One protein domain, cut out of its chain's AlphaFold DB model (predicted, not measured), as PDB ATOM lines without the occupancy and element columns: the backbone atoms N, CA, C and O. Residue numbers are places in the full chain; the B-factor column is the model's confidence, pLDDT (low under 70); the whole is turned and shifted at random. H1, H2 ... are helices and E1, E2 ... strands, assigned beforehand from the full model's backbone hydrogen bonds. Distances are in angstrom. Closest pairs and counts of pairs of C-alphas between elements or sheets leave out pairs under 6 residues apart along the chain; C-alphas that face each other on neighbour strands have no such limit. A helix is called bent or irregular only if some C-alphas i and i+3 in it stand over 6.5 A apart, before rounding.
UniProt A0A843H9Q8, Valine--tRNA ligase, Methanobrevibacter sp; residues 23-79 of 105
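This is residues 23 to 79 of the 105 residues of the protein "Valine--tRNA ligase" of Methanobrevibacter sp (UniProt A0A843H9Q8). A long, sharply kinked helix, H1, runs between two small two-stranded sheets, E1 with E4 on one side and the hairpin of E2 and E3 on the other, while the shorter helix H2 closes one end. The printed part has 57 residues with two named helices and four named strands, in the order E1, H1, H2, E2, E3, E4; both sheets are antiparallel. The class is mixed, helices and strands. The whole is compact, with a radius of gyration of the C-alphas of 10.3 A, and rounded, spanning 27 by 21 by 18 A.

E1, residues 23 to 25, and E4, residues 75 to 79, are antiparallel neighbours at 161 degrees, with N 24 and O 76 2.9 A apart, within hydrogen-bond range. H1, residues 27 to 47, comes closest to E1 at the C-alphas of Ile 42 and Pro 25, 6.0 A apart. H1 has a kink of 135 degrees near residue 36 and is irregular, with C-alphas 33 and 36 9.3 A apart. E2, residues 63 to 65, and E3, residues 68 to 70, form an antiparallel hairpin at 147 degrees, with N 63 and O 70 2.8 A apart, within hydrogen-bond range. The closest C-alphas of H1 and E3 are those of Phe 34 and Gly 68, 7.6 A apart. H2, residues 50 to 60, is close to H1 but not clearly touching, at a steep tilt of 60 degrees, opposite ways; their closest C-alphas, of Ile 45 and Ile 53, are 7.8 A apart. The closest C-alphas of H2 and E2 are those of Gln 56 and Ile 63, 6.5 A apart. E3 and E4 are apart. Every O i to N i+4 pair is within hydrogen-bond range in H2, and 11 of 17 in H1.

E1 begins at C-alpha 23, (176.742, 178.092, 139.936). H1 measures 15.9 A from first to last C-alpha, H2 15.6 A and E4 12.1 A. E4 ends at C-alpha 79, (177.374, 182.606, 132.165).

The two C-alphas farthest apart, of Lys 36 and Lys 79, are 30.0 A apart. The printed part has no cut, and its five links are tight. Mean pLDDT of the printed part is 89.8, and no printed residue is under 70.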
ATOM      1  N   ILE A  23     178.090 178.335 139.428       92.19
ATOM      2  CA  ILE A  23     176.742 178.092 139.936       92.19
ATOM      3  C   ILE A  23     176.772 178.274 141.446       92.19
ATOM      4  O   ILE A  23     177.509 177.590 142.153       92.19
ATOM      5  N   GLU A  24     175.933 179.178 141.944       93.12
ATOM      6  CA  GLU A  24     175.734 179.382 143.371       93.12
ATOM      7  C   GLU A  24     174.308 179.001 143.798       93.12
ATOM      8  O   GLU A  24     173.348 179.256 143.069       93.12
ATOM      9  N   PRO A  25     174.124 178.438 145.002       93.19
ATOM     10  CA  PRO A  25     172.796 178.183 145.554       93.19
ATOM     11  C   PRO A  25     172.062 179.488 145.908       93.19
ATOM     12  O   PRO A  25     172.586 180.335 146.639       93.19
ATOM     13  N   ASP A  26     170.808 179.629 145.470       95.00
ATOM     14  CA  ASP A  26     169.939 180.732 145.884       95.00
ATOM     15  C   ASP A  26     169.309 180.454 147.254       95.00
ATOM     16  O   ASP A  26     168.237 179.854 147.388       95.00
ATOM     17  N   MET A  27     169.971 180.951 148.298       92.06
ATOM     18  CA  MET A  27     169.523 180.804 149.686       92.06
ATOM     19  C   MET A  27     168.106 181.340 149.936       92.06
ATOM     20  O   MET A  27     167.419 180.831 150.822       92.06
ATOM     21  N   SER A  28     167.655 182.337 149.162       93.44
ATOM     22  CA  SER A  28     166.331 182.947 149.337       93.44
ATOM     23  C   SER A  28     165.191 182.013 148.929       93.44
ATOM     24  O   SER A  28     164.105 182.094 149.499       93.44
ATOM     25  N   LYS A  29     165.454 181.091 147.997       93.62
ATOM     26  CA  LYS A  29     164.492 180.095 147.513       93.62
ATOM     27  C   LYS A  29     164.714 178.729 148.158       93.62
ATOM     28  O   LYS A  29     163.756 178.072 148.555       93.62
ATOM     29  N   ILE A  30     165.971 178.318 148.331       92.31
ATOM     30  CA  ILE A  30     166.305 177.009 148.906       92.31
ATOM     31  C   ILE A  30     165.863 176.919 150.373       92.31
ATOM     32  O   ILE A  30     165.277 175.914 150.775       92.31
ATOM     33  N   GLY A  31     166.096 177.965 151.176       90.50
ATOM     34  CA  GLY A  31     165.741 177.974 152.599       90.50
ATOM     35  C   GLY A  31     164.245 177.727 152.856       90.50
ATOM     36  O   GLY A  31     163.909 176.782 153.574       90.50
ATOM     37  N   PRO A  32     163.332 178.521 152.263       92.19
ATOM     38  CA  PRO A  32     161.888 178.333 152.425       92.19
ATOM     39  C   PRO A  32     161.352 177.005 151.872       92.19
ATOM     40  O   PRO A  32     160.456 176.418 152.485       92.19
ATOM     41  N   THR A  33     161.903 176.523 150.751       91.88
ATOM     42  CA  THR A  33     161.417 175.312 150.069       91.88
ATOM     43  C   THR A  33     161.887 174.033 150.756       91.88
ATOM     44  O   THR A  33     161.068 173.179 151.091       91.88
ATOM     45  N   PHE A  34     163.187 173.908 151.028       90.44
ATOM     46  CA  PHE A  34     163.773 172.671 151.556       90.44
ATOM     47  C   PHE A  34     163.866 172.653 153.086       90.44
ATOM     48  O   PHE A  34     163.991 171.583 153.685       90.44
ATOM     49  N   LYS A  35     163.757 173.810 153.754       91.38
ATOM     50  CA  LYS A  35     163.732 173.944 155.222       91.38
ATOM     51  C   LYS A  35     164.893 173.183 155.880       91.38
ATOM     52  O   LYS A  35     166.053 173.517 155.665       91.38
ATOM     53  N   LYS A  36     164.593 172.131 156.650       90.50
ATOM     54  CA  LYS A  36     165.574 171.265 157.326       90.50
ATOM     55  C   LYS A  36     166.551 170.571 156.364       90.50
ATOM     56  O   LYS A  36     167.662 170.252 156.767       90.50
ATOM     57  N   ASN A  37     166.160 170.395 155.105       88.50
ATOM     58  CA  ASN A  37     166.955 169.726 154.079       88.50
ATOM     59  C   ASN A  37     167.798 170.706 153.243       88.50
ATOM     60  O   ASN A  37     168.623 170.275 152.443       88.50
ATOM     61  N   ALA A  38     167.654 172.024 153.451       90.44
ATOM     62  CA  ALA A  38     168.374 173.048 152.686       90.44
ATOM     63  C   ALA A  38     169.899 172.848 152.700       90.44
ATOM     64  O   ALA A  38     170.558 173.045 151.683       90.44
ATOM     65  N   GLY A  39     170.458 172.405 153.831       90.06
ATOM     66  CA  GLY A  39     171.892 172.141 153.957       90.06
ATOM     67  C   GLY A  39     172.403 171.060 153.000       90.06
ATOM     68  O   GLY A  39     173.491 171.215 152.449       90.06
ATOM     69  N   GLN A  40     171.614 170.010 152.751       90.06
ATOM     70  CA  GLN A  40     171.991 168.948 151.813       90.06
ATOM     71  C   GLN A  40     171.990 169.457 150.371       90.06
ATOM     72  O   GLN A  40     172.945 169.219 149.638       90.06
ATOM     73  N   VAL A  41     170.963 170.228 149.997       90.56
ATOM     74  CA  VAL A  41     170.842 170.845 148.666       90.56
ATOM     75  C   VAL A  41     172.022 171.770 148.383       90.56
ATOM     76  O   VAL A  41     172.666 171.677 147.342       90.56
ATOM     77  N   ILE A  42     172.346 172.639 149.342       91.38
ATOM     78  CA  ILE A  42     173.484 173.559 149.249       91.38
ATOM     79  C   ILE A  42     174.797 172.784 149.128       91.38
ATOM     80  O   ILE A  42     175.655 173.168 148.337       91.38
ATOM     81  N   GLY A  43     174.955 171.712 149.911       91.12
ATOM     82  CA  GLY A  43     176.121 170.837 149.853       91.12
ATOM     83  C   GLY A  43     176.295 170.224 148.468       91.12
ATOM     84  O   GLY A  43     177.362 170.378 147.883       91.12
ATOM     85  N   PHE A  44     175.228 169.634 147.920       91.50
ATOM     86  CA  PHE A  44     175.209 169.051 146.579       91.50
ATOM     87  C   PHE A  44     175.595 170.069 145.498       91.50
ATOM     88  O   PHE A  44     176.491 169.801 144.701       91.50
ATOM     89  N   ILE A  45     174.974 171.256 145.497       90.88
ATOM     90  CA  ILE A  45     175.259 172.302 144.499       90.88
ATOM     91  C   ILE A  45     176.729 172.732 144.568       90.88
ATOM     92  O   ILE A  45     177.364 172.919 143.539       90.88
ATOM     93  N   LYS A  46     177.290 172.870 145.775       90.75
ATOM     94  CA  LYS A  46     178.682 173.308 145.962       90.75
ATOM     95  C   LYS A  46     179.722 172.226 145.675       90.75
ATOM     96  O   LYS A  46     180.880 172.566 145.455       90.75
ATOM     97  N   SER A  47     179.349 170.950 145.750       90.94
ATOM     98  CA  SER A  47     180.261 169.824 145.515       90.94
ATOM     99  C   SER A  47     180.232 169.292 144.085       90.94
ATOM    100  O   SER A  47     181.062 168.450 143.754       90.94
ATOM    101  N   THR A  48     179.268 169.725 143.273       90.38
ATOM    102  CA  THR A  48     179.065 169.229 141.906       90.38
ATOM    103  C   THR A  48     179.634 170.223 140.904       90.38
ATOM    104  O   THR A  48     179.581 171.434 141.122       90.38
ATOM    105  N   ASP A  49     180.197 169.712 139.811       89.69
ATOM    106  CA  ASP A  49     180.752 170.556 138.761       89.69
ATOM    107  C   ASP A  49     179.641 171.412 138.107       89.69
ATOM    108  O   ASP A  49     178.576 170.880 137.767       89.69
ATOM    109  N   PRO A  50     179.854 172.729 137.919       88.69
ATOM    110  CA  PRO A  50     178.904 173.604 137.238       88.69
ATOM    111  C   PRO A  50     178.458 173.107 135.857       88.69
ATOM    112  O   PRO A  50     177.276 173.228 135.530       88.69
ATOM    113  N   ASP A  51     179.369 172.535 135.060       87.69
ATOM    114  CA  ASP A  51     179.057 172.003 133.729       87.69
ATOM    115  C   ASP A  51     178.143 170.767 133.843       87.69
ATOM    116  O   ASP A  51     177.252 170.573 133.013       87.69
ATOM    117  N   GLU A  52     178.307 169.951 134.890       89.56
ATOM    118  CA  GLU A  52     177.454 168.785 135.142       89.56
ATOM    119  C   GLU A  52     176.032 169.198 135.540       89.56
ATOM    120  O   GLU A  52     175.063 168.702 134.960       89.56
ATOM    121  N   ILE A  53     175.900 170.148 136.472       90.31
ATOM    122  CA  ILE A  53     174.597 170.703 136.866       90.31
ATOM    123  C   ILE A  53     173.900 171.324 135.646       90.31
ATOM    124  O   ILE A  53     172.728 171.042 135.391       90.31
ATOM    125  N   ALA A  54     174.618 172.141 134.868       87.44
ATOM    126  CA  ALA A  54     174.069 172.786 133.677       87.44
ATOM    127  C   ALA A  54     173.596 171.761 132.638       87.44
ATOM    128  O   ALA A  54     172.525 171.923 132.054       87.44
ATOM    129  N   LYS A  55     174.355 170.677 132.438       89.25
ATOM    130  CA  LYS A  55     173.982 169.597 131.523       89.25
ATOM    131  C   LYS A  55     172.717 168.870 131.978       89.25
ATOM    132  O   LYS A  55     171.816 168.673 131.168       89.25
ATOM    133  N   GLN A  56     172.621 168.506 133.257       90.25
ATOM    134  CA  GLN A  56     171.435 167.820 133.781       90.25
ATOM    135  C   GLN A  56     170.175 168.688 133.666       90.25
ATOM    136  O   GLN A  56     169.116 168.188 133.283       90.25
ATOM    137  N   LEU A  57     170.294 169.992 133.932       89.56
ATOM    138  CA  LEU A  57     169.196 170.946 133.758       89.56
ATOM    139  C   LEU A  57     168.820 171.137 132.286       89.56
ATOM    140  O   LEU A  57     167.637 171.239 131.978       89.56
ATOM    141  N   ALA A  58     169.788 171.139 131.370       86.94
ATOM    142  CA  ALA A  58     169.512 171.236 129.938       86.94
ATOM    143  C   ALA A  58     168.800 169.989 129.382       86.94
ATOM    144  O   ALA A  58     167.975 170.108 128.479       86.94
ATOM    145  N   GLU A  59     169.114 168.801 129.908       87.50
ATOM    146  CA  GLU A  59     168.525 167.532 129.462       87.50
ATOM    147  C   GLU A  59     167.127 167.295 130.047       87.50
ATOM    148  O   GLU A  59     166.212 166.922 129.314       87.50
ATOM    149  N   ASN A  60     166.953 167.522 131.353       86.06
ATOM    150  CA  ASN A  60     165.747 167.111 132.078       86.06
ATOM    151  C   ASN A  60     164.910 168.285 132.614       86.06
ATOM    152  O   ASN A  60     163.804 168.067 133.098       86.06
ATOM    153  N   GLY A  61     165.423 169.519 132.573       86.88
ATOM    154  CA  GLY A  61     164.810 170.699 133.200       86.88
ATOM    155  C   GLY A  61     164.948 170.745 134.725       86.88
ATOM    156  O   GLY A  61     164.732 171.790 135.342       86.88
ATOM    157  N   GLU A  62     165.327 169.625 135.343       91.56
ATOM    158  CA  GLU A  62     165.359 169.459 136.786       91.56
ATOM    159  C   GLU A  62     166.353 168.378 137.237       91.56
ATOM    160  O   GLU A  62     166.663 167.439 136.504       91.56
ATOM    161  N   ILE A  63     166.846 168.509 138.469       90.94
ATOM    162  CA  ILE A  63     167.744 167.553 139.121       90.94
ATOM    163  C   ILE A  63     167.025 166.969 140.333       90.94
ATOM    164  O   ILE A  63     166.749 167.672 141.311       90.94
ATOM    165  N   ALA A  64     166.742 165.670 140.282       88.62
ATOM    166  CA  ALA A  64     166.178 164.945 141.409       88.62
ATOM    167  C   ALA A  64     167.258 164.682 142.467       88.62
ATOM    168  O   ALA A  64     168.263 164.021 142.208       88.62
ATOM    169  N   ILE A  65     167.021 165.166 143.681       84.06
ATOM    170  CA  ILE A  65     167.824 164.870 144.868       84.06
ATOM    171  C   ILE A  65     166.950 164.147 145.899       84.06
ATOM    172  O   ILE A  65     165.724 164.218 145.851       84.06
ATOM    173  N   ALA A  66     167.566 163.461 146.865       75.81
ATOM    174  CA  ALA A  66     166.832 162.669 147.864       75.81
ATOM    175  C   ALA A  66     165.723 163.458 148.596       75.81
ATOM    176  O   ALA A  66     164.710 162.887 148.988       75.81
ATOM    177  N   ASP A  67     165.907 164.773 148.736       76.12
ATOM    178  CA  ASP A  67     165.036 165.671 149.489       76.12
ATOM    179  C   ASP A  67     164.176 166.611 148.619       76.12
ATOM    180  O   ASP A  67     163.584 167.559 149.142       76.12
ATOM    181  N   GLY A  68     164.092 166.371 147.306       83.00
ATOM    182  CA  GLY A  68     163.228 167.118 146.390       83.00
ATOM    183  C   GLY A  68     163.838 167.324 145.006       83.00
ATOM    184  O   GLY A  68     164.648 166.531 144.540       83.00
ATOM    185  N   VAL A  69     163.430 168.396 144.332       90.31
ATOM    186  CA  VAL A  69     163.830 168.668 142.949       90.31
ATOM    187  C   VAL A  69     164.454 170.055 142.855       90.31
ATOM    188  O   VAL A  69     163.867 171.034 143.318       90.31
ATOM    189  N   ILE A  70     165.649 170.133 142.272       90.62
ATOM    190  CA  ILE A  70     166.355 171.385 142.003       90.62
ATOM    191  C   ILE A  70     166.118 171.760 140.541       90.62
ATOM    192  O   ILE A  70     166.527 171.046 139.631       90.62
ATOM    193  N   THR A  71     165.491 172.903 140.319       91.69
ATOM    194  CA  THR A  71     165.380 173.573 139.019       91.69
ATOM    195  C   THR A  71     166.316 174.784 138.954       91.69
ATOM    196  O   THR A  71     166.870 175.205 139.977       91.69
ATOM    197  N   GLU A  72     166.460 175.389 137.769       90.50
ATOM    198  CA  GLU A  72     167.241 176.627 137.575       90.50
ATOM    199  C   GLU A  72     166.845 177.745 138.547       90.50
ATOM    200  O   GLU A  72     167.684 178.551 138.937       90.50
ATOM    201  N   ASP A  73     165.587 177.770 138.995       91.38
ATOM    202  CA  ASP A  73     165.103 178.771 139.936       91.38
ATOM    203  C   ASP A  73     165.890 178.797 141.242       91.38
ATOM    204  O   ASP A  73     166.039 179.868 141.824       91.38
ATOM    205  N   PHE A  74     166.394 177.657 141.709       92.56
ATOM    206  CA  PHE A  74     167.152 177.561 142.957       92.56
ATOM    207  C   PHE A  74     168.626 177.932 142.798       92.56
ATOM    208  O   PHE A  74     169.380 177.857 143.769       92.56
ATOM    209  N   LEU A  75     169.047 178.317 141.594       92.88
ATOM    210  CA  LEU A  75     170.439 178.521 141.238       92.88
ATOM    211  C   LEU A  75     170.663 179.946 140.739       92.88
ATOM    212  O   LEU A  75     169.883 180.516 139.982       92.88
ATOM    213  N   LYS A  76     171.801 180.511 141.125       92.12
ATOM    214  CA  LYS A  76     172.365 181.703 140.505       92.12
ATOM    215  C   LYS A  76     173.472 181.242 139.577       92.12
ATOM    216  O   LYS A  76     174.553 180.874 140.029       92.12
ATOM    217  N   MET A  77     173.177 181.227 138.284       89.88
ATOM    218  CA  MET A  77     174.132 180.817 137.262       89.88
ATOM    219  C   MET A  77     174.819 182.036 136.669       89.88
ATOM    220  O   MET A  77     174.166 182.978 136.215       89.88
ATOM    221  N   LYS A  78     176.144 181.996 136.624       88.00
ATOM    222  CA  LYS A  78     176.948 182.986 135.923       88.00
ATOM    223  C   LYS A  78     177.425 182.383 134.615       88.00
ATOM    224  O   LYS A  78     178.141 181.379 134.598       88.00
ATOM    225  N   LYS A  79     177.008 183.006 133.519       87.56
ATOM    226  CA  LYS A  79     177.374 182.606 132.165       87.56
ATOM    227  C   LYS A  79     178.413 183.561 131.598       87.56
ATOM    228  O   LYS A  79     178.351 184.766 131.840       87.56
TER     229      LYS A  79